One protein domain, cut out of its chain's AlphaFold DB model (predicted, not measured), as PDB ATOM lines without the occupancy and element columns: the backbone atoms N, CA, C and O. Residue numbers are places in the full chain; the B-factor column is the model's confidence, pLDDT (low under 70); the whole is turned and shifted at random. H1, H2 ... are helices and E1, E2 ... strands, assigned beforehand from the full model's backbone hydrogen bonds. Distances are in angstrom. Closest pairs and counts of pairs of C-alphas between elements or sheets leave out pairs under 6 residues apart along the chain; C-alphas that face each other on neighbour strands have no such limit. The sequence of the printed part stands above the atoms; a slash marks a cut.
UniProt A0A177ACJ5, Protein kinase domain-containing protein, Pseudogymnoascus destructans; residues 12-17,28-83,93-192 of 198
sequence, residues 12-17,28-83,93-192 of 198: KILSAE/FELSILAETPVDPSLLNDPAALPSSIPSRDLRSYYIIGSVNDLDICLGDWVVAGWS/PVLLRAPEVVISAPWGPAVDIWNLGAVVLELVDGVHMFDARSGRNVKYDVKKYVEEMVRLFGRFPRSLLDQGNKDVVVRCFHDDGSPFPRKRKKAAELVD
ATOM      1  N   LYS A  12    -101.982  -3.370   1.094       43.97
ATOM      2  CA  LYS A  12    -102.870  -3.419   2.258       43.97
ATOM      3  C   LYS A  12    -102.123  -2.909   3.486       43.97
ATOM      4  O   LYS A  12    -100.983  -3.281   3.752       43.97
ATOM      5  N   ILE A  13    -102.773  -2.036   4.242       43.31
ATOM      6  CA  ILE A  13    -102.269  -1.551   5.525       43.31
ATOM      7  C   ILE A  13    -102.973  -2.371   6.600       43.31
ATOM      8  O   ILE A  13    -104.183  -2.238   6.773       43.31
ATOM      9  N   LEU A  14    -102.234  -3.231   7.299       40.09
ATOM     10  CA  LEU A  14    -102.755  -3.964   8.447       40.09
ATOM     11  C   LEU A  14    -102.240  -3.290   9.718       40.09
ATOM     12  O   LEU A  14    -101.077  -3.430  10.083       40.09
ATOM     13  N   SER A  15    -103.112  -2.533  10.382       36.59
ATOM     14  CA  SER A  15    -102.873  -2.036  11.737       36.59
ATOM     15  C   SER A  15    -103.776  -2.800  12.698       36.59
ATOM     16  O   SER A  15    -105.001  -2.750  12.571       36.59
ATOM     17  N   ALA A  16    -103.171  -3.489  13.667       38.56
ATOM     18  CA  ALA A  16    -103.895  -4.188  14.730       38.56
ATOM     19  C   ALA A  16    -104.750  -3.231  15.589       38.56
ATOM     20  O   ALA A  16    -105.710  -3.662  16.219       38.56
ATOM     21  N   GLU A  17    -104.452  -1.928  15.571       37.66
ATOM     22  CA  GLU A  17    -105.126  -0.907  16.384       37.66
ATOM     23  C   GLU A  17    -106.193  -0.108  15.610       37.66
ATOM     24  O   GLU A  17    -106.944   0.664  16.208       37.66
ATOM     25  N   PHE A  28    -112.975  -9.756   7.515       42.34
ATOM     26  CA  PHE A  28    -112.047 -10.144   6.458       42.34
ATOM     27  C   PHE A  28    -111.258 -11.375   6.927       42.34
ATOM     28  O   PHE A  28    -110.462 -11.288   7.859       42.34
ATOM     29  N   GLU A  29    -111.488 -12.519   6.284       38.31
ATOM     30  CA  GLU A  29    -110.676 -13.733   6.424       38.31
ATOM     31  C   GLU A  29    -109.226 -13.421   6.004       38.31
ATOM     32  O   GLU A  29    -108.932 -13.169   4.832       38.31
ATOM     33  N   LEU A  30    -108.313 -13.391   6.979       41.19
ATOM     34  CA  LEU A  30    -106.873 -13.214   6.773       41.19
ATOM     35  C   LEU A  30    -106.245 -14.547   6.339       41.19
ATOM     36  O   LEU A  30    -105.496 -15.166   7.091       41.19
ATOM     37  N   SER A  31    -106.518 -14.983   5.109       38.47
ATOM     38  CA  SER A  31    -105.982 -16.246   4.573       38.47
ATOM     39  C   SER A  31    -104.450 -16.267   4.443       38.47
ATOM     40  O   SER A  31    -103.866 -17.337   4.336       38.47
ATOM     41  N   ILE A  32    -103.774 -15.112   4.494       36.19
ATOM     42  CA  ILE A  32    -102.306 -15.033   4.390       36.19
ATOM     43  C   ILE A  32    -101.574 -15.437   5.677       36.19
ATOM     44  O   ILE A  32    -100.458 -15.940   5.611       36.19
ATOM     45  N   LEU A  33    -102.200 -15.265   6.847       35.53
ATOM     46  CA  LEU A  33    -101.650 -15.770   8.113       35.53
ATOM     47  C   LEU A  33    -101.932 -17.270   8.300       35.53
ATOM     48  O   LEU A  33    -101.357 -17.891   9.190       35.53
ATOM     49  N   ALA A  34    -102.803 -17.851   7.468       39.19
ATOM     50  CA  ALA A  34    -103.231 -19.241   7.574       39.19
ATOM     51  C   ALA A  34    -102.227 -20.250   6.980       39.19
ATOM     52  O   ALA A  34    -102.321 -21.437   7.281       39.19
ATOM     53  N   GLU A  35    -101.258 -19.813   6.161       39.44
ATOM     54  CA  GLU A  35    -100.332 -20.732   5.470       39.44
ATOM     55  C   GLU A  35     -99.074 -21.111   6.263       39.44
ATOM     56  O   GLU A  35     -98.346 -22.024   5.874       39.44
ATOM     57  N   THR A  36     -98.828 -20.496   7.420       39.94
ATOM     58  CA  THR A  36     -97.964 -21.108   8.436       39.94
ATOM     59  C   THR A  36     -98.862 -21.881   9.388       39.94
ATOM     60  O   THR A  36     -99.554 -21.233  10.175       39.94
ATOM     61  N   PRO A  37     -98.902 -23.228   9.345       37.84
ATOM     62  CA  PRO A  37     -99.737 -23.993  10.254       37.84
ATOM     63  C   PRO A  37     -99.188 -23.810  11.668       37.84
ATOM     64  O   PRO A  37     -98.257 -24.491  12.092       37.84
ATOM     65  N   VAL A  38     -99.747 -22.848  12.396       45.50
ATOM     66  CA  VAL A  38     -99.675 -22.841  13.850       45.50
ATOM     67  C   VAL A  38    -100.671 -23.902  14.281       45.50
ATOM     68  O   VAL A  38    -101.864 -23.782  14.001       45.50
ATOM     69  N   ASP A  39    -100.171 -24.979  14.881       47.91
ATOM     70  CA  ASP A  39    -101.014 -26.030  15.442       47.91
ATOM     71  C   ASP A  39    -102.081 -25.375  16.349       47.91
ATOM     72  O   ASP A  39    -101.719 -24.667  17.297       47.91
ATOM     73  N   PRO A  40    -103.388 -25.562  16.076       51.03
ATOM     74  CA  PRO A  40    -104.466 -24.936  16.838       51.03
ATOM     75  C   PRO A  40    -104.431 -25.254  18.337       51.03
ATOM     76  O   PRO A  40    -104.982 -24.500  19.138       51.03
ATOM     77  N   SER A  41    -103.777 -26.350  18.733       52.41
ATOM     78  CA  SER A  41    -103.569 -26.698  20.141       52.41
ATOM     79  C   SER A  41    -102.578 -25.766  20.859       52.41
ATOM     80  O   SER A  41    -102.679 -25.606  22.074       52.41
ATOM     81  N   LEU A  42    -101.691 -25.088  20.120       48.78
ATOM     82  CA  LEU A  42    -100.689 -24.149  20.641       48.78
ATOM     83  C   LEU A  42    -101.222 -22.715  20.791       48.78
ATOM     84  O   LEU A  42    -100.621 -21.917  21.504       48.78
ATOM     85  N   LEU A  43    -102.364 -22.378  20.175       48.75
ATOM     86  CA  LEU A  43    -102.994 -21.053  20.313       48.75
ATOM     87  C   LEU A  43    -103.491 -20.764  21.740       48.75
ATOM     88  O   LEU A  43    -103.605 -19.603  22.124       48.75
ATOM     89  N   ASN A  44    -103.797 -21.813  22.510       53.41
ATOM     90  CA  ASN A  44    -104.308 -21.705  23.879       53.41
ATOM     91  C   ASN A  44    -103.215 -21.853  24.948       53.41
ATOM     92  O   ASN A  44    -103.514 -21.723  26.135       53.41
ATOM     93  N   ASP A  45    -101.972 -22.128  24.545       51.31
ATOM     94  CA  ASP A  45    -100.836 -22.206  25.454       51.31
ATOM     95  C   ASP A  45    -100.068 -20.868  25.429       51.31
ATOM     96  O   ASP A  45     -99.376 -20.562  24.452       51.31
ATOM     97  N   PRO A  46    -100.157 -20.040  26.489       48.91
ATOM     98  CA  PRO A  46     -99.448 -18.763  26.556       48.91
ATOM     99  C   PRO A  46     -97.916 -18.912  26.544       48.91
ATOM    100  O   PRO A  46     -97.225 -17.914  26.346       48.91
ATOM    101  N   ALA A  47     -97.375 -20.126  26.724       49.62
ATOM    102  CA  ALA A  47     -95.956 -20.430  26.549       49.62
ATOM    103  C   ALA A  47     -95.577 -20.837  25.107       49.62
ATOM    104  O   ALA A  47     -94.389 -20.842  24.786       49.62
ATOM    105  N   ALA A  48     -96.553 -21.160  24.245       47.78
ATOM    106  CA  ALA A  48     -96.333 -21.690  22.894       47.78
ATOM    107  C   ALA A  48     -96.753 -20.755  21.750       47.78
ATOM    108  O   ALA A  48     -96.550 -21.096  20.582       47.78
ATOM    109  N   LEU A  49     -97.290 -19.564  22.048       46.66
ATOM    110  CA  LEU A  49     -97.417 -18.513  21.038       46.66
ATOM    111  C   LEU A  49     -96.040 -18.321  20.380       46.66
ATOM    112  O   LEU A  49     -95.069 -18.121  21.119       46.66
ATOM    113  N   PRO A  50     -95.918 -18.392  19.036       44.44
ATOM    114  CA  PRO A  50     -94.660 -18.142  18.351       44.44
ATOM    115  C   PRO A  50     -94.286 -16.679  18.588       44.44
ATOM    116  O   PRO A  50     -94.658 -15.765  17.853       44.44
ATOM    117  N   SER A  51     -93.595 -16.451  19.697       48.69
ATOM    118  CA  SER A  51     -93.038 -15.171  20.063       48.69
ATOM    119  C   SER A  51     -91.903 -14.926  19.084       48.69
ATOM    120  O   SER A  51     -90.851 -15.550  19.152       48.69
ATOM    121  N   SER A  52     -92.156 -14.023  18.138       45.28
ATOM    122  CA  SER A  52     -91.237 -13.620  17.075       45.28
ATOM    123  C   SER A  52     -91.174 -14.593  15.894       45.28
ATOM    124  O   SER A  52     -90.438 -15.578  15.895       45.28
ATOM    125  N   ILE A  53     -91.897 -14.260  14.821       51.97
ATOM    126  CA  ILE A  53     -91.477 -14.667  13.478       51.97
ATOM    127  C   ILE A  53     -90.168 -13.907  13.212       51.97
ATOM    128  O   ILE A  53     -90.199 -12.676  13.138       51.97
ATOM    129  N   PRO A  54     -89.010 -14.582  13.105       48.56
ATOM    130  CA  PRO A  54     -87.756 -13.887  12.866       48.56
ATOM    131  C   PRO A  54     -87.793 -13.245  11.478       48.56
ATOM    132  O   PRO A  54     -88.086 -13.920  10.490       48.56
ATOM    133  N   SER A  55     -87.469 -11.952  11.403       54.34
ATOM    134  CA  SER A  55     -87.276 -11.262  10.125       54.34
ATOM    135  C   SER A  55     -86.209 -11.993   9.298       54.34
ATOM    136  O   SER A  55     -85.164 -12.382   9.828       54.34
ATOM    137  N   ARG A  56     -86.484 -12.222   8.010       52.53
ATOM    138  CA  ARG A  56     -85.578 -12.892   7.066       52.53
ATOM    139  C   ARG A  56     -85.291 -11.980   5.888       52.53
ATOM    140  O   ARG A  56     -86.124 -11.155   5.518       52.53
ATOM    141  N   ASP A  57     -84.108 -12.134   5.304       54.22
ATOM    142  CA  ASP A  57     -83.759 -11.396   4.102       54.22
ATOM    143  C   ASP A  57     -84.643 -11.825   2.924       54.22
ATOM    144  O   ASP A  57     -84.977 -12.996   2.737       54.22
ATOM    145  N   LEU A  58     -85.024 -10.854   2.098       56.75
ATOM    146  CA  LEU A  58     -85.834 -11.137   0.915       56.75
ATOM    147  C   LEU A  58     -85.025 -11.884  -0.156       56.75
ATOM    148  O   LEU A  58     -85.586 -12.581  -0.992       56.75
ATOM    149  N   ARG A  59     -83.687 -11.796  -0.091       50.31
ATOM    150  CA  ARG A  59     -82.750 -12.448  -1.016       50.31
ATOM    151  C   ARG A  59     -82.911 -13.971  -1.053       50.31
ATOM    152  O   ARG A  59     -82.649 -14.579  -2.088       50.31
ATOM    153  N   SER A  60     -83.336 -14.574   0.055       45.12
ATOM    154  CA  SER A  60     -83.550 -16.021   0.164       45.12
ATOM    155  C   SER A  60     -84.911 -16.479  -0.383       45.12
ATOM    156  O   SER A  60     -85.099 -17.669  -0.628       45.12
ATOM    157  N   TYR A  61     -85.842 -15.548  -0.609       53.25
ATOM    158  CA  TYR A  61     -87.159 -15.798  -1.185       53.25
ATOM    159  C   TYR A  61     -87.240 -15.100  -2.539       53.25
ATOM    160  O   TYR A  61     -87.712 -13.973  -2.661       53.25
ATOM    161  N   TYR A  62     -86.775 -15.781  -3.588       51.47
ATOM    162  CA  TYR A  62     -87.126 -15.373  -4.944       51.47
ATOM    163  C   TYR A  62     -88.654 -15.297  -5.029       51.47
ATOM    164  O   TYR A  62     -89.341 -16.209  -4.572       51.47
ATOM    165  N   ILE A  63     -89.204 -14.220  -5.587       59.00
ATOM    166  CA  ILE A  63     -90.625 -14.172  -5.940       59.00
ATOM    167  C   ILE A  63     -90.787 -15.151  -7.112       59.00
ATOM    168  O   ILE A  63     -90.608 -14.789  -8.273       59.00
ATOM    169  N   ILE A  64     -91.008 -16.433  -6.804       51.00
ATOM    170  CA  ILE A  64     -91.160 -17.507  -7.793       51.00
ATOM    171  C   ILE A  64     -92.604 -17.453  -8.306       51.00
ATOM    172  O   ILE A  64     -93.450 -18.246  -7.911       51.00
ATOM    173  N   GLY A  65     -92.927 -16.453  -9.125       63.62
ATOM    174  CA  GLY A  65     -94.290 -16.250  -9.608       63.62
ATOM    175  C   GLY A  65     -94.502 -14.912 -10.306       63.62
ATOM    176  O   GLY A  65     -93.587 -14.103 -10.452       63.62
ATOM    177  N   SER A  66     -95.731 -14.678 -10.760       67.38
ATOM    178  CA  SER A  66     -96.135 -13.382 -11.299       67.38
ATOM    179  C   SER A  66     -96.242 -12.367 -10.160       67.38
ATOM    180  O   SER A  66     -96.921 -12.611  -9.167       67.38
ATOM    181  N   VAL A  67     -95.646 -11.183 -10.327       66.50
ATOM    182  CA  VAL A  67     -95.788 -10.062  -9.372       66.50
ATOM    183  C   VAL A  67     -97.247  -9.645  -9.148       66.50
ATOM    184  O   VAL A  67     -97.556  -9.021  -8.138       66.50
ATOM    185  N   ASN A  68     -98.155 -10.005 -10.064       66.94
ATOM    186  CA  ASN A  68     -99.588  -9.739  -9.927       66.94
ATOM    187  C   ASN A  68    -100.266 -10.582  -8.836       66.94
ATOM    188  O   ASN A  68    -101.389 -10.255  -8.452       66.94
ATOM    189  N   ASP A  69     -99.608 -11.643  -8.366       68.94
ATOM    190  CA  ASP A  69    -100.135 -12.562  -7.351       68.94
ATOM    191  C   ASP A  69     -99.558 -12.268  -5.955       68.94
ATOM    192  O   ASP A  69     -99.862 -12.964  -4.989       68.94
ATOM    193  N   LEU A  70     -98.731 -11.221  -5.835       69.94
ATOM    194  CA  LEU A  70     -98.113 -10.818  -4.580       69.94
ATOM    195  C   LEU A  70     -99.091  -9.982  -3.739       69.94
ATOM    196  O   LEU A  70     -99.567  -8.934  -4.179       69.94
ATOM    197  N   ASP A  71     -99.355 -10.424  -2.512       70.12
ATOM    198  CA  ASP A  71    -100.158  -9.692  -1.529       70.12
ATOM    199  C   ASP A  71     -99.240  -9.222  -0.392       70.12
ATOM    200  O   ASP A  71     -98.644 -10.023   0.328       70.12
ATOM    201  N   ILE A  72     -99.060  -7.901  -0.296       74.88
ATOM    202  CA  ILE A  72     -98.113  -7.258   0.621       74.88
ATOM    203  C   ILE A  72     -98.894  -6.497   1.686       74.88
ATOM    204  O   ILE A  72     -99.769  -5.682   1.375       74.88
ATOM    205  N   CYS A  73     -98.504  -6.704   2.943       77.50
ATOM    206  CA  CYS A  73     -99.010  -5.955   4.082       77.50
ATOM    207  C   CYS A  73     -97.866  -5.275   4.840       77.50
ATOM    208  O   CYS A  73     -96.834  -5.895   5.094       77.50
ATOM    209  N   LEU A  74     -98.059  -4.011   5.222       80.50
ATOM    210  CA  LEU A  74     -97.172  -3.339   6.177       80.50
ATOM    211  C   LEU A  74     -97.514  -3.786   7.603       80.50
ATOM    212  O   LEU A  74     -98.690  -3.833   7.969       80.50
ATOM    213  N   GLY A  75     -96.485  -4.083   8.394       80.31
ATOM    214  CA  GLY A  75     -96.584  -4.429   9.811       80.31
ATOM    215  C   GLY A  75     -95.581  -3.635  10.652       80.31
ATOM    216  O   GLY A  75     -94.895  -2.766  10.129       80.31
ATOM    217  N   ASP A  76     -95.496  -3.967  11.943       76.62
ATOM    218  CA  ASP A  76     -94.580  -3.350  12.920       76.62
ATOM    219  C   ASP A  76     -94.740  -1.823  13.081       76.62
ATOM    220  O   ASP A  76     -93.926  -1.008  12.651       76.62
ATOM    221  N   TRP A  77     -95.832  -1.427  13.741       80.12
ATOM    222  CA  TRP A  77     -96.212  -0.024  13.954       80.12
ATOM    223  C   TRP A  77     -95.656   0.572  15.255       80.12
ATOM    224  O   TRP A  77     -96.092   1.642  15.672       80.12
ATOM    225  N   VAL A  78     -94.682  -0.079  15.903       78.94
ATOM    226  CA  VAL A  78     -94.163   0.333  17.226       78.94
ATOM    227  C   VAL A  78     -93.587   1.752  17.229       78.94
ATOM    228  O   VAL A  78     -93.644   2.442  18.245       78.94
ATOM    229  N   VAL A  79     -93.039   2.204  16.099       80.25
ATOM    230  CA  VAL A  79     -92.425   3.537  15.957       80.25
ATOM    231  C   VAL A  79     -93.330   4.503  15.174       80.25
ATOM    232  O   VAL A  79     -92.934   5.634  14.886       80.25
ATOM    233  N   ALA A  80     -94.556   4.091  14.834       83.88
ATOM    234  CA  ALA A  80     -95.502   4.948  14.131       83.88
ATOM    235  C   ALA A  80     -95.901   6.156  14.995       83.88
ATOM    236  O   ALA A  80     -95.979   6.091  16.223       83.88
ATOM    237  N   GLY A  81     -96.142   7.288  14.340       80.38
ATOM    238  CA  GLY A  81     -96.503   8.537  15.002       80.38
ATOM    239  C   GLY A  81     -97.551   9.310  14.216       80.38
ATOM    240  O   GLY A  81     -97.748   9.099  13.020       80.38
ATOM    241  N   TRP A  82     -98.228  10.230  14.895       82.06
ATOM    242  CA  TRP A  82     -99.244  11.071  14.275       82.06
ATOM    243  C   TRP A  82     -98.604  12.207  13.476       82.06
ATOM    244  O   TRP A  82     -97.746  12.926  13.977       82.06
ATOM    245  N   SER A  83     -99.097  12.447  12.259       76.69
ATOM    246  CA  SER A  83     -98.587  13.495  11.356       76.69
ATOM    247  C   SER A  83     -98.702  14.925  11.898       76.69
ATOM    248  O   SER A  83     -98.046  15.834  11.398       76.69
ATOM    249  N   PRO A  93     -84.461   3.346   9.308       88.38
ATOM    250  CA  PRO A  93     -83.177   2.691   9.114       88.38
ATOM    251  C   PRO A  93     -82.196   3.614   8.392       88.38
ATOM    252  O   PRO A  93     -82.576   4.391   7.519       88.38
ATOM    253  N   VAL A  94     -80.918   3.520   8.752       88.50
ATOM    254  CA  VAL A  94     -79.879   4.482   8.355       88.50
ATOM    255  C   VAL A  94     -79.810   4.714   6.839       88.50
ATOM    256  O   VAL A  94     -79.738   5.867   6.423       88.50
ATOM    257  N   LEU A  95     -79.878   3.649   6.034       89.88
ATOM    258  CA  LEU A  95     -79.782   3.709   4.565       89.88
ATOM    259  C   LEU A  95     -81.100   4.051   3.860       89.88
ATOM    260  O   LEU A  95     -81.122   4.206   2.644       89.88
ATOM    261  N   LEU A  96     -82.193   4.160   4.614       92.00
ATOM    262  CA  LEU A  96     -83.498   4.550   4.091       92.00
ATOM    263  C   LEU A  96     -83.842   5.994   4.468       92.00
ATOM    264  O   LEU A  96     -84.894   6.491   4.081       92.00
ATOM    265  N   ARG A  97     -82.983   6.700   5.211       93.69
ATOM    266  CA  ARG A  97     -83.301   8.047   5.692       93.69
ATOM    267  C   ARG A  97     -83.567   9.016   4.549       93.69
ATOM    268  O   ARG A  97     -82.742   9.145   3.643       93.69
ATOM    269  N   ALA A  98     -84.695   9.710   4.647       95.62
ATOM    270  CA  ALA A  98     -85.075  10.801   3.759       95.62
ATOM    271  C   ALA A  98     -84.124  12.004   3.928       95.62
ATOM    272  O   ALA A  98     -83.506  12.148   4.992       95.62
ATOM    273  N   PRO A  99     -83.972  12.875   2.913       95.69
ATOM    274  CA  PRO A  99     -83.010  13.977   2.952       95.69
ATOM    275  C   PRO A  99     -83.222  14.921   4.145       95.69
ATOM    276  O   PRO A  99     -82.245  15.319   4.781       95.69
ATOM    277  N   GLU A 100     -84.469  15.215   4.512       95.25
ATOM    278  CA  GLU A 100     -84.828  15.993   5.700       95.25
ATOM    279  C   GLU A 100     -84.425  15.299   7.010       95.25
ATOM    280  O   GLU A 100     -83.914  15.948   7.921       95.25
ATOM    281  N   VAL A 101     -84.541  13.970   7.089       94.44
ATOM    282  CA  VAL A 101     -84.169  13.197   8.285       94.44
ATOM    283  C   VAL A 101     -82.648  13.150   8.456       94.44
ATOM    284  O   VAL A 101     -82.145  13.294   9.572       94.44
ATOM    285  N   VAL A 102     -81.894  13.014   7.358       94.38
ATOM    286  CA  VAL A 102     -80.418  12.997   7.367       94.38
ATOM    287  C   VAL A 102     -79.834  14.268   7.964       94.38
ATOM    288  O   VAL A 102     -78.882  14.197   8.742       94.38
ATOM    289  N   ILE A 103     -80.399  15.420   7.603       94.50
ATOM    290  CA  ILE A 103     -79.948  16.728   8.093       94.50
ATOM    291  C   ILE A 103     -80.681  17.168   9.365       94.50
ATOM    292  O   ILE A 103     -80.452  18.278   9.837       94.50
ATOM    293  N   SER A 104     -81.550  16.318   9.920       93.62
ATOM    294  CA  SER A 104     -82.378  16.615  11.097       93.62
ATOM    295  C   SER A 104     -83.235  17.881  10.939       93.62
ATOM    296  O   SER A 104     -83.392  18.651  11.885       93.62
ATOM    297  N   ALA A 105     -83.764  18.103   9.735       93.06
ATOM    298  CA  ALA A 105     -84.820  19.074   9.479       93.06
ATOM    299  C   ALA A 105     -86.183  18.514   9.940       93.06
ATOM    300  O   ALA A 105     -86.326  17.295  10.102       93.06
ATOM    301  N   PRO A 106     -87.201  19.373  10.144       91.44
ATOM    302  CA  PRO A 106     -88.566  18.918  10.366       91.44
ATOM    303  C   PRO A 106     -89.026  18.017   9.220       91.44
ATOM    304  O   PRO A 106     -88.837  18.338   8.046       91.44
ATOM    305  N   TRP A 107     -89.646  16.899   9.573       90.94
ATOM    306  CA  TRP A 107     -90.129  15.914   8.620       90.94
ATOM    307  C   TRP A 107     -91.622  15.639   8.815       90.94
ATOM    308  O   TRP A 107     -92.221  16.013   9.823       90.94
ATOM    309  N   GLY A 108     -92.236  14.998   7.820       89.31
ATOM    310  CA  GLY A 108     -93.646  14.609   7.837       89.31
ATOM    311  C   GLY A 108     -93.881  13.325   7.038       89.31
ATOM    312  O   GLY A 108     -92.912  12.681   6.650       89.31
ATOM    313  N   PRO A 109     -95.139  12.965   6.724       90.00
ATOM    314  CA  PRO A 109     -95.477  11.687   6.074       90.00
ATOM    315  C   PRO A 109     -94.782  11.421   4.725       90.00
ATOM    316  O   PRO A 109     -94.718  10.286   4.267       90.00
ATOM    317  N   ALA A 110     -94.240  12.454   4.072       91.44
ATOM    318  CA  ALA A 110     -93.478  12.304   2.832       91.44
ATOM    319  C   ALA A 110     -92.222  11.422   2.991       91.44
ATOM    320  O   ALA A 110     -91.782  10.813   2.016       91.44
ATOM    321  N   VAL A 111     -91.682  11.293   4.208       92.94
ATOM    322  CA  VAL A 111     -90.536  10.415   4.488       92.94
ATOM    323  C   VAL A 111     -90.844   8.939   4.237       92.94
ATOM    324  O   VAL A 111     -89.948   8.194   3.841       92.94
ATOM    325  N   ASP A 112     -92.103   8.520   4.385       92.00
ATOM    326  CA  ASP A 112     -92.523   7.143   4.112       92.00
ATOM    327  C   ASP A 112     -92.568   6.870   2.603       92.00
ATOM    328  O   ASP A 112     -92.228   5.778   2.149       92.00
ATOM    329  N   ILE A 113     -92.906   7.885   1.797       93.75
ATOM    330  CA  ILE A 113     -92.852   7.800   0.329       93.75
ATOM    331  C   ILE A 113     -91.404   7.669  -0.150       93.75
ATOM    332  O   ILE A 113     -91.123   6.903  -1.072       93.75
ATOM    333  N   TRP A 114     -90.470   8.360   0.510       94.75
ATOM    334  CA  TRP A 114     -89.042   8.162   0.271       94.75
ATOM    335  C   TRP A 114     -88.609   6.723   0.591       94.75
ATOM    336  O   TRP A 114     -87.934   6.096  -0.225       94.75
ATOM    337  N   ASN A 115     -89.031   6.169   1.738       93.12
ATOM    338  CA  ASN A 115     -88.740   4.773   2.088       93.12
ATOM    339  C   ASN A 115     -89.299   3.792   1.066       93.12
ATOM    340  O   ASN A 115     -88.579   2.886   0.656       93.12
ATOM    341  N   LEU A 116     -90.544   3.994   0.628       91.25
ATOM    342  CA  LEU A 116     -91.158   3.167  -0.404       91.25
ATOM    343  C   LEU A 116     -90.321   3.178  -1.688       91.25
ATOM    344  O   LEU A 116     -90.032   2.116  -2.230       91.25
ATOM    345  N   GLY A 117     -89.890   4.355  -2.150       91.19
ATOM    346  CA  GLY A 117     -89.037   4.475  -3.334       91.19
ATOM    347  C   GLY A 117     -87.707   3.731  -3.189       91.19
ATOM    348  O   GLY A 117     -87.320   2.985  -4.086       91.19
ATOM    349  N   ALA A 118     -87.039   3.883  -2.044       90.88
ATOM    350  CA  ALA A 118     -85.776   3.202  -1.764       90.88
ATOM    351  C   ALA A 118     -85.931   1.672  -1.700       90.88
ATOM    352  O   ALA A 118     -85.137   0.954  -2.305       90.88
ATOM    353  N   VAL A 119     -86.979   1.175  -1.031       88.38
ATOM    354  CA  VAL A 119     -87.283  -0.263  -0.951       88.38
ATOM    355  C   VAL A 119     -87.624  -0.827  -2.329       88.38
ATOM    356  O   VAL A 119     -87.130  -1.889  -2.680       88.38
ATOM    357  N   VAL A 120     -88.420  -0.125  -3.140       87.19
ATOM    358  CA  VAL A 120     -88.749  -0.579  -4.502       87.19
ATOM    359  C   VAL A 120     -87.496  -0.694  -5.370       87.19
ATOM    360  O   VAL A 120     -87.346  -1.692  -6.068       87.19
ATOM    361  N   LEU A 121     -86.583   0.280  -5.310       85.31
ATOM    362  CA  LEU A 121     -85.312   0.200  -6.039       85.31
ATOM    363  C   LEU A 121     -84.463  -0.988  -5.569       85.31
ATOM    364  O   LEU A 121     -83.943  -1.731  -6.396       85.31
ATOM    365  N   GLU A 122     -84.393  -1.220  -4.257       84.38
ATOM    366  CA  GLU A 122     -83.669  -2.367  -3.701       84.38
ATOM    367  C   GLU A 122     -84.279  -3.711  -4.121       84.38
ATOM    368  O   GLU A 122     -83.548  -4.654  -4.419       84.38
ATOM    369  N   LEU A 123     -85.607  -3.796  -4.212       80.88
ATOM    370  CA  LEU A 123     -86.305  -4.989  -4.692       80.88
ATOM    371  C   LEU A 123     -86.050  -5.266  -6.179       80.88
ATOM    372  O   LEU A 123     -85.968  -6.429  -6.570       80.88
ATOM    373  N   VAL A 124     -85.946  -4.222  -7.004       80.62
ATOM    374  CA  VAL A 124     -85.736  -4.356  -8.454       80.62
ATOM    375  C   VAL A 124     -84.287  -4.716  -8.773       80.62
ATOM    376  O   VAL A 124     -84.050  -5.656  -9.531       80.62
ATOM    377  N   ASP A 125     -83.326  -4.002  -8.186       78.81
ATOM    378  CA  ASP A 125     -81.909  -4.140  -8.539       78.81
ATOM    379  C   ASP A 125     -81.152  -5.123  -7.625       78.81
ATOM    380  O   ASP A 125     -80.021  -5.515  -7.921       78.81
ATOM    381  N   GLY A 126     -81.754  -5.535  -6.503       76.62
ATOM    382  CA  GLY A 126     -81.132  -6.428  -5.519       76.62
ATOM    383  C   GLY A 126     -79.946  -5.801  -4.775       76.62
ATOM    384  O   GLY A 126     -79.127  -6.524  -4.197       76.62
ATOM    385  N   VAL A 127     -79.823  -4.473  -4.815       80.44
ATOM    386  CA  VAL A 127     -78.766  -3.683  -4.173       80.44
ATOM    387  C   VAL A 127     -79.372  -2.483  -3.455       80.44
ATOM    388  O   VAL A 127     -80.379  -1.937  -3.897       80.44
ATOM    389  N   HIS A 128     -78.754  -2.049  -2.357       84.94
ATOM    390  CA  HIS A 128     -79.209  -0.851  -1.658       84.94
ATOM    391  C   HIS A 128     -79.145   0.369  -2.580       84.94
ATOM    392  O   HIS A 128     -78.173   0.560  -3.313       84.94
ATOM    393  N   MET A 129     -80.153   1.236  -2.477       88.75
ATOM    394  CA  MET A 129     -80.189   2.512  -3.199       88.75
ATOM    395  C   MET A 129     -78.957   3.386  -2.903       88.75
ATOM    396  O   MET A 129     -78.480   4.118  -3.769       88.75
ATOM    397  N   PHE A 130     -78.449   3.290  -1.673       90.00
ATOM    398  CA  PHE A 130     -77.286   4.009  -1.171       90.00
ATOM    399  C   PHE A 130     -76.456   3.089  -0.276       90.00
ATOM    400  O   PHE A 130     -77.010   2.313   0.506       90.00
ATOM    401  N   ASP A 131     -75.133   3.224  -0.327       84.88
ATOM    402  CA  ASP A 131     -74.215   2.418   0.482       84.88
ATOM    403  C   ASP A 131     -73.743   3.171   1.730       84.88
ATOM    404  O   ASP A 131     -73.469   2.551   2.760       84.88
ATOM    405  N   ALA A 132     -73.631   4.504   1.658       83.50
ATOM    406  CA  ALA A 132     -73.154   5.363   2.750       83.50
ATOM    407  C   ALA A 132     -71.798   4.952   3.366       83.50
ATOM    408  O   ALA A 132     -71.510   5.270   4.527       83.50
ATOM    409  N   ARG A 133     -70.961   4.212   2.629       81.06
ATOM    410  CA  ARG A 133     -69.686   3.669   3.125       81.06
ATOM    411  C   ARG A 133     -68.516   4.572   2.758       81.06
ATOM    412  O   ARG A 133     -68.410   5.075   1.641       81.06
ATOM    413  N   SER A 134     -67.583   4.734   3.697       64.94
ATOM    414  CA  SER A 134     -66.384   5.559   3.514       64.94
ATOM    415  C   SER A 134     -65.118   4.700   3.443       64.94
ATOM    416  O   SER A 134     -64.587   4.229   4.452       64.94
ATOM    417  N   GLY A 135     -64.601   4.501   2.227       63.91
ATOM    418  CA  GLY A 135     -63.319   3.827   1.992       63.91
ATOM    419  C   GLY A 135     -63.295   2.359   2.442       63.91
ATOM    420  O   GLY A 135     -64.226   1.609   2.183       63.91
ATOM    421  N   ARG A 136     -62.204   1.936   3.102       53.38
ATOM    422  CA  ARG A 136     -62.019   0.554   3.603       53.38
ATOM    423  C   ARG A 136     -62.771   0.266   4.912       53.38
ATOM    424  O   ARG A 136     -62.696  -0.851   5.411       53.38
ATOM    425  N   ASN A 137     -63.439   1.261   5.496       52.53
ATOM    426  CA  ASN A 137     -64.153   1.119   6.760       52.53
ATOM    427  C   ASN A 137     -65.643   0.870   6.497       52.53
ATOM    428  O   ASN A 137     -66.293   1.638   5.798       52.53
ATOM    429  N   VAL A 138     -66.207  -0.162   7.128       64.38
ATOM    430  CA  VAL A 138     -67.629  -0.560   7.007       64.38
ATOM    431  C   VAL A 138     -68.555   0.342   7.851       64.38
ATOM    432  O   VAL A 138     -69.697   0.000   8.137       64.38
ATOM    433  N   LYS A 139     -68.075   1.505   8.306       78.25
ATOM    434  CA  LYS A 139     -68.857   2.418   9.150       78.25
ATOM    435  C   LYS A 139     -69.643   3.401   8.284       78.25
ATOM    436  O   LYS A 139     -69.100   3.944   7.325       78.25
ATOM    437  N   TYR A 140     -70.894   3.635   8.672       85.12
ATOM    438  CA  TYR A 140     -71.763   4.648   8.078       85.12
ATOM    439  C   TYR A 140     -71.113   6.037   8.127       85.12
ATOM    440  O   TYR A 140     -70.672   6.484   9.190       85.12
ATOM    441  N   ASP A 141     -71.099   6.725   6.987       88.19
ATOM    442  CA  ASP A 141     -70.628   8.098   6.840       88.19
ATOM    443  C   ASP A 141     -71.717   8.959   6.194       88.19
ATOM    444  O   ASP A 141     -72.044   8.831   5.013       88.19
ATOM    445  N   VAL A 142     -72.259   9.885   6.983       89.94
ATOM    446  CA  VAL A 142     -73.313  10.805   6.544       89.94
ATOM    447  C   VAL A 142     -72.890  11.669   5.354       89.94
ATOM    448  O   VAL A 142     -73.729  11.995   4.518       89.94
ATOM    449  N   LYS A 143     -71.600  12.013   5.226       90.81
ATOM    450  CA  LYS A 143     -71.118  12.811   4.088       90.81
ATOM    451  C   LYS A 143     -71.235  12.016   2.795       90.81
ATOM    452  O   LYS A 143     -71.658  12.561   1.783       90.81
ATOM    453  N   LYS A 144     -70.909  10.721   2.854       89.69
ATOM    454  CA  LYS A 144     -71.032   9.806   1.716       89.69
ATOM    455  C   LYS A 144     -72.481   9.585   1.324       89.69
ATOM    456  O   LYS A 144     -72.798   9.682   0.147       89.69
ATOM    457  N   TYR A 145     -73.356   9.395   2.305       91.81
ATOM    458  CA  TYR A 145     -74.788   9.266   2.050       91.81
ATOM    459  C   TYR A 145     -75.356  10.504   1.335       91.81
ATOM    460  O   TYR A 145     -76.001  10.391   0.298       91.81
ATOM    461  N   VAL A 146     -75.033  11.706   1.827       93.62
ATOM    462  CA  VAL A 146     -75.442  12.970   1.190       93.62
ATOM    463  C   VAL A 146     -74.835  13.132  -0.210       93.62
ATOM    464  O   VAL A 146     -75.522  13.584  -1.125       93.62
ATOM    465  N   GLU A 147     -73.567  12.766  -0.409       91.50
ATOM    466  CA  GLU A 147     -72.914  12.793  -1.725       91.50
ATOM    467  C   GLU A 147     -73.656  11.903  -2.736       91.50
ATOM    468  O   GLU A 147     -73.914  12.336  -3.862       91.50
ATOM    469  N   GLU A 148     -74.033  10.686  -2.336       91.56
ATOM    470  CA  GLU A 148     -74.786   9.739  -3.165       91.56
ATOM    471  C   GLU A 148     -76.197  10.257  -3.481       91.56
ATOM    472  O   GLU A 148     -76.599  10.257  -4.649       91.56
ATOM    473  N   MET A 149     -76.907  10.803  -2.485       93.81
ATOM    474  CA  MET A 149     -78.211  11.448  -2.688       93.81
ATOM    475  C   MET A 149     -78.116  12.581  -3.714       93.81
ATOM    476  O   MET A 149     -78.916  12.646  -4.647       93.81
ATOM    477  N   VAL A 150     -77.105  13.449  -3.590       92.75
ATOM    478  CA  VAL A 150     -76.906  14.563  -4.528       92.75
ATOM    479  C   VAL A 150     -76.492  14.079  -5.915       92.75
ATOM    480  O   VAL A 150     -76.844  14.699  -6.921       92.75
ATOM    481  N   ARG A 151     -75.753  12.971  -6.003       89.25
ATOM    482  CA  ARG A 151     -75.371  12.371  -7.283       89.25
ATOM    483  C   ARG A 151     -76.585  11.841  -8.045       89.25
ATOM    484  O   ARG A 151     -76.597  11.967  -9.267       89.25
ATOM    485  N   LEU A 152     -77.562  11.267  -7.340       90.50
ATOM    486  CA  LEU A 152     -78.752  10.669  -7.942       90.50
ATOM    487  C   LEU A 152     -79.857  11.699  -8.223       90.50
ATOM    488  O   LEU A 152     -80.425  11.695  -9.310       90.50
ATOM    489  N   PHE A 153     -80.130  12.605  -7.278       92.12
ATOM    490  CA  PHE A 153     -81.276  13.525  -7.343       92.12
ATOM    491  C   PHE A 153     -80.918  14.999  -7.544       92.12
ATOM    492  O   PHE A 153     -81.801  15.831  -7.745       92.12
ATOM    493  N   GLY A 154     -79.634  15.350  -7.512       91.12
ATOM    494  CA  GLY A 154     -79.189  16.738  -7.562       91.12
ATOM    495  C   GLY A 154     -79.122  17.406  -6.186       91.12
ATOM    496  O   GLY A 154     -79.256  16.778  -5.139       91.12
ATOM    497  N   ARG A 155     -78.815  18.707  -6.175       91.94
ATOM    498  CA  ARG A 155     -78.536  19.449  -4.931       91.94
ATOM    499  C   ARG A 155     -79.784  19.552  -4.064       91.94
ATOM    500  O   ARG A 155     -80.885  19.741  -4.572       91.94
ATOM    501  N   PHE A 156     -79.577  19.524  -2.751       94.88
ATOM    502  CA  PHE A 156     -80.657  19.774  -1.806       94.88
ATOM    503  C   PHE A 156     -81.163  21.213  -1.983       94.88
ATOM    504  O   PHE A 156     -80.342  22.130  -2.128       94.88
ATOM    505  N   PRO A 157     -82.488  21.440  -1.970       94.81
ATOM    506  CA  PRO A 157     -83.047  22.784  -2.011       94.81
ATOM    507  C   PRO A 157     -82.521  23.637  -0.855       94.81
ATOM    508  O   PRO A 157     -82.388  23.154   0.270       94.81
ATOM    509  N   ARG A 158     -82.266  24.930  -1.097       93.94
ATOM    510  CA  ARG A 158     -81.750  25.814  -0.042       93.94
ATOM    511  C   ARG A 158     -82.715  25.932   1.137       93.94
ATOM    512  O   ARG A 158     -82.285  25.847   2.279       93.94
ATOM    513  N   SER A 159     -84.013  25.994   0.844       94.88
ATOM    514  CA  SER A 159     -85.082  25.997   1.845       94.88
ATOM    515  C   SER A 159     -85.047  24.786   2.779       94.88
ATOM    516  O   SER A 159     -85.458  24.909   3.928       94.88
ATOM    517  N   LEU A 160     -84.566  23.633   2.303       95.00
ATOM    518  CA  LEU A 160     -84.395  22.433   3.116       95.00
ATOM    519  C   LEU A 160     -83.135  22.534   3.986       95.00
ATOM    520  O   LEU A 160     -83.189  22.249   5.178       95.00
ATOM    521  N   LEU A 161     -82.017  22.985   3.411       95.94
ATOM    522  CA  LEU A 161     -80.765  23.176   4.151       95.94
ATOM    523  C   LEU A 161     -80.917  24.193   5.290       95.94
ATOM    524  O   LEU A 161     -80.388  23.965   6.374       95.94
ATOM    525  N   ASP A 162     -81.672  25.270   5.068       94.81
ATOM    526  CA  ASP A 162     -81.913  26.313   6.072       94.81
ATOM    527  C   ASP A 162     -82.752  25.806   7.266       94.81
ATOM    528  O   ASP A 162     -82.676  26.367   8.359       94.81
ATOM    529  N   GLN A 163     -83.529  24.733   7.074       93.81
ATOM    530  CA  GLN A 163     -84.310  24.071   8.126       93.81
ATOM    531  C   GLN A 163     -83.539  22.952   8.840       93.81
ATOM    532  O   GLN A 163     -83.985  22.468   9.880       93.81
ATOM    533  N   GLY A 164     -82.408  22.515   8.283       93.25
ATOM    534  CA  GLY A 164     -81.590  21.451   8.852       93.25
ATOM    535  C   GLY A 164     -80.871  21.870  10.132       93.25
ATOM    536  O   GLY A 164     -80.626  23.049  10.403       93.25
ATOM    537  N   ASN A 165     -80.460  20.878  10.918       93.81
ATOM    538  CA  ASN A 165     -79.559  21.100  12.035       93.81
ATOM    539  C   ASN A 165     -78.226  21.669  11.519       93.81
ATOM    540  O   ASN A 165     -77.539  21.045  10.706       93.81
ATOM    541  N   LYS A 166     -77.850  22.846  12.026       93.31
ATOM    542  CA  LYS A 166     -76.682  23.606  11.554       93.31
ATOM    543  C   LYS A 166     -75.380  22.811  11.636       93.31
ATOM    544  O   LYS A 166     -74.590  22.861  10.697       93.31
ATOM    545  N   ASP A 167     -75.182  22.036  12.700       93.19
ATOM    546  CA  ASP A 167     -73.963  21.241  12.887       93.19
ATOM    547  C   ASP A 167     -73.865  20.125  11.841       93.19
ATOM    548  O   ASP A 167     -72.792  19.845  11.300       93.19
ATOM    549  N   VAL A 168     -74.999  19.498  11.508       91.50
ATOM    550  CA  VAL A 168     -75.057  18.472  10.461       91.50
ATOM    551  C   VAL A 168     -74.861  19.092   9.080       91.50
ATOM    552  O   VAL A 168     -74.079  18.559   8.288       91.50
ATOM    553  N   VAL A 169     -75.523  20.218   8.799       94.38
ATOM    554  CA  VAL A 169     -75.455  20.902   7.500       94.38
ATOM    555  C   VAL A 169     -74.035  21.384   7.212       94.38
ATOM    556  O   VAL A 169     -73.486  21.014   6.179       94.38
ATOM    557  N   VAL A 170     -73.388  22.099   8.137       93.31
ATOM    558  CA  VAL A 170     -72.009  22.603   7.958       93.31
ATOM    559  C   VAL A 170     -70.999  21.459   7.810       93.31
ATOM    560  O   VAL A 170     -69.985  21.583   7.125       93.31
ATOM    561  N   ARG A 171     -71.276  20.294   8.409       92.00
ATOM    562  CA  ARG A 171     -70.430  19.105   8.251       92.00
ATOM    563  C   ARG A 171     -70.552  18.465   6.864       92.00
ATOM    564  O   ARG A 171     -69.583  17.842   6.416       92.00
ATOM    565  N   CYS A 172     -71.716  18.561   6.219       91.81
ATOM    566  CA  CYS A 172     -72.032  17.841   4.979       91.81
ATOM    567  C   CYS A 172     -72.029  18.726   3.727       91.81
ATOM    568  O   CYS A 172     -71.784  18.207   2.639       91.81
ATOM    569  N   PHE A 173     -72.231  20.036   3.872       93.38
ATOM    570  CA  PHE A 173     -72.357  20.985   2.772       93.38
ATOM    571  C   PHE A 173     -71.434  22.195   2.945       93.38
ATOM    572  O   PHE A 173     -71.162  22.643   4.056       93.38
ATOM    573  N   HIS A 174     -70.986  22.744   1.821       89.69
ATOM    574  CA  HIS A 174     -70.362  24.059   1.728       89.69
ATOM    575  C   HIS A 174     -71.406  25.182   1.846       89.69
ATOM    576  O   HIS A 174     -72.598  24.950   1.649       89.69
ATOM    577  N   ASP A 175     -70.955  26.425   2.050       86.44
ATOM    578  CA  ASP A 175     -71.832  27.608   2.156       86.44
ATOM    579  C   ASP A 175     -72.712  27.831   0.916       86.44
ATOM    580  O   ASP A 175     -73.834  28.328   1.018       86.44
ATOM    581  N   ASP A 176     -72.233  27.409  -0.259       86.06
ATOM    582  CA  ASP A 176     -72.980  27.449  -1.519       86.06
ATOM    583  C   ASP A 176     -74.053  26.335  -1.627       86.06
ATOM    584  O   ASP A 176     -74.826  26.297  -2.586       86.06
ATOM    585  N   GLY A 177     -74.119  25.411  -0.663       83.94
ATOM    586  CA  GLY A 177     -75.019  24.254  -0.636       83.94
ATOM    587  C   GLY A 177     -74.530  23.036  -1.430       83.94
ATOM    588  O   GLY A 177     -75.329  22.151  -1.736       83.94
ATOM    589  N   SER A 178     -73.260  22.986  -1.848       87.25
ATOM    590  CA  SER A 178     -72.675  21.804  -2.500       87.25
ATOM    591  C   SER A 178     -72.218  20.788  -1.452       87.25
ATOM    592  O   SER A 178     -71.710  21.202  -0.412       87.25
ATOM    593  N   PRO A 179     -72.385  19.473  -1.679       88.50
ATOM    594  CA  PRO A 179     -71.965  18.466  -0.710       88.50
ATOM    595  C   PRO A 179     -70.438  18.296  -0.694       88.50
ATOM    596  O   PRO A 179     -69.759  18.528  -1.699       88.50
ATOM    597  N   PHE A 180     -69.904  17.834   0.435       82.44
ATOM    598  CA  PHE A 180     -68.524  17.358   0.529       82.44
ATOM    599  C   PHE A 180     -68.386  15.902   0.041       82.44
ATOM    600  O   PHE A 180     -69.258  15.089   0.340       82.44
ATOM    601  N   PRO A 181     -67.242  15.518  -0.562       72.12
ATOM    602  CA  PRO A 181     -66.222  16.384  -1.151       72.12
ATOM    603  C   PRO A 181     -66.709  16.978  -2.486       72.12
ATOM    604  O   PRO A 181     -67.521  16.372  -3.183       72.12
ATOM    605  N   ARG A 182     -66.173  18.142  -2.887       65.38
ATOM    606  CA  ARG A 182     -66.451  18.704  -4.221       65.38
ATOM    607  C   ARG A 182     -66.167  17.660  -5.305       65.38
ATOM    608  O   ARG A 182     -65.175  16.931  -5.217       65.38
ATOM    609  N   LYS A 183     -67.026  17.624  -6.337       66.25
ATOM    610  CA  LYS A 183     -66.827  16.801  -7.542       66.25
ATOM    611  C   LYS A 183     -65.359  16.887  -7.963       66.25
ATOM    612  O   LYS A 183     -64.844  17.985  -8.169       66.25
ATOM    613  N   ARG A 184     -64.691  15.734  -8.080       66.31
ATOM    614  CA  ARG A 184     -63.336  15.690  -8.641       66.31
ATOM    615  C   ARG A 184     -63.391  16.277 -10.051       66.31
ATOM    616  O   ARG A 184     -64.237  15.854 -10.842       66.31
ATOM    617  N   LYS A 185     -62.493  17.224 -10.336       69.94
ATOM    618  CA  LYS A 185     -62.274  17.737 -11.692       69.94
ATOM    619  C   LYS A 185     -62.000  16.562 -12.623       69.94
ATOM    620  O   LYS A 185     -61.304  15.612 -12.243       69.94
ATOM    621  N   LYS A 186     -62.579  16.590 -13.819       75.00
ATOM    622  CA  LYS A 186     -62.282  15.572 -14.837       75.00
ATOM    623  C   LYS A 186     -60.835  15.718 -15.296       75.00
ATOM    624  O   LYS A 186     -60.291  16.812 -15.247       75.00
ATOM    625  N   ALA A 187     -60.240  14.645 -15.820       73.88
ATOM    626  CA  ALA A 187     -58.891  14.705 -16.390       73.88
ATOM    627  C   ALA A 187     -58.752  15.837 -17.427       73.88
ATOM    628  O   ALA A 187     -57.774  16.568 -17.383       73.88
ATOM    629  N   ALA A 188     -59.776  16.046 -18.263       77.50
ATOM    630  CA  ALA A 188     -59.843  17.144 -19.233       77.50
ATOM    631  C   ALA A 188     -59.837  18.552 -18.600       77.50
ATOM    632  O   ALA A 188     -59.336  19.484 -19.201       77.50
ATOM    633  N   GLU A 189     -60.370  18.703 -17.387       76.00
ATOM    634  CA  GLU A 189     -60.388  19.973 -16.644       76.00
ATOM    635  C   GLU A 189     -59.107  20.178 -15.821       76.00
ATOM    636  O   GLU A 189     -58.878  21.260 -15.290       76.00
ATOM    637  N   LEU A 190     -58.300  19.124 -15.660       77.62
ATOM    638  CA  LEU A 190     -57.003  19.191 -14.993       77.62
ATOM    639  C   LEU A 190     -55.897  19.619 -15.963       77.62
ATOM    640  O   LEU A 190     -54.900  20.162 -15.514       77.62
ATOM    641  N   VAL A 191     -56.065  19.412 -17.273       77.06
ATOM    642  CA  VAL A 191     -55.028  19.720 -18.279       77.06
ATOM    643  C   VAL A 191     -54.691  21.217 -18.332       77.06
ATOM    644  O   VAL A 191     -53.554  21.568 -18.626       77.06
ATOM    645  N   ASP A 192     -55.646  22.080 -17.980       78.75
ATOM    646  CA  ASP A 192     -55.471  23.539 -17.947       78.75
ATOM    647  C   ASP A 192     -54.914  24.058 -16.606       78.75
ATOM    648  O   ASP A 192     -54.781  25.266 -16.398       78.75
TER     649      ASP A 192
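This is residues 12 to 17, 28 to 83 and 93 to 192 of the 198 residues of the protein "Protein kinase domain-containing protein" of Pseudogymnoascus destructans (UniProt A0A177ACJ5). With little regular structure, this is a long, loose rod: the wandering residues 28 to 71 and E1 make one end, H1, H3, H4 and H5 cluster further along with H2 beside them, and residues 184 to 192, with H6, stick out. The printed part has 162 residues, 54 in named elements, mostly helix: E1, H1, H2, E2, H3, H4, H5, H6. The radius of gyration of the C-alphas is 21.6 A, the spans 77 by 36 by 32 A.

E1 is residues 72 to 74, from (-98.113, -7.258, 0.621); H1 99 to 102; H2 110 to 125, 23.1 A; E2 137 to 140; H3 142 to 153, 16.2 A; H4 158 to 161; H5 166 to 172; H6 187 to 190, to (-57.003, 19.191, -14.993).

E1 and E2 pair with no named strand. H1 touches H3, closest C-alphas Val 102 and Val 142, 7.5 A. H3, with residues 142 to 146 alone, touches H5, closest C-alphas Lys 143 and Cys 172, 5.2 A. Every O i to N i+4 pair is within hydrogen-bond range in H2, H3 and H5; H1, H4 and H6 are too short for one.

Cuts leave C-alpha gaps of 15.2 A, 17 to 28, and 19.0 A, 83 to 93. Links H2 to E2 and H5 to H6 are long. In the model, pLDDT is under 70 for 58 printed residues, among them 28 to 70.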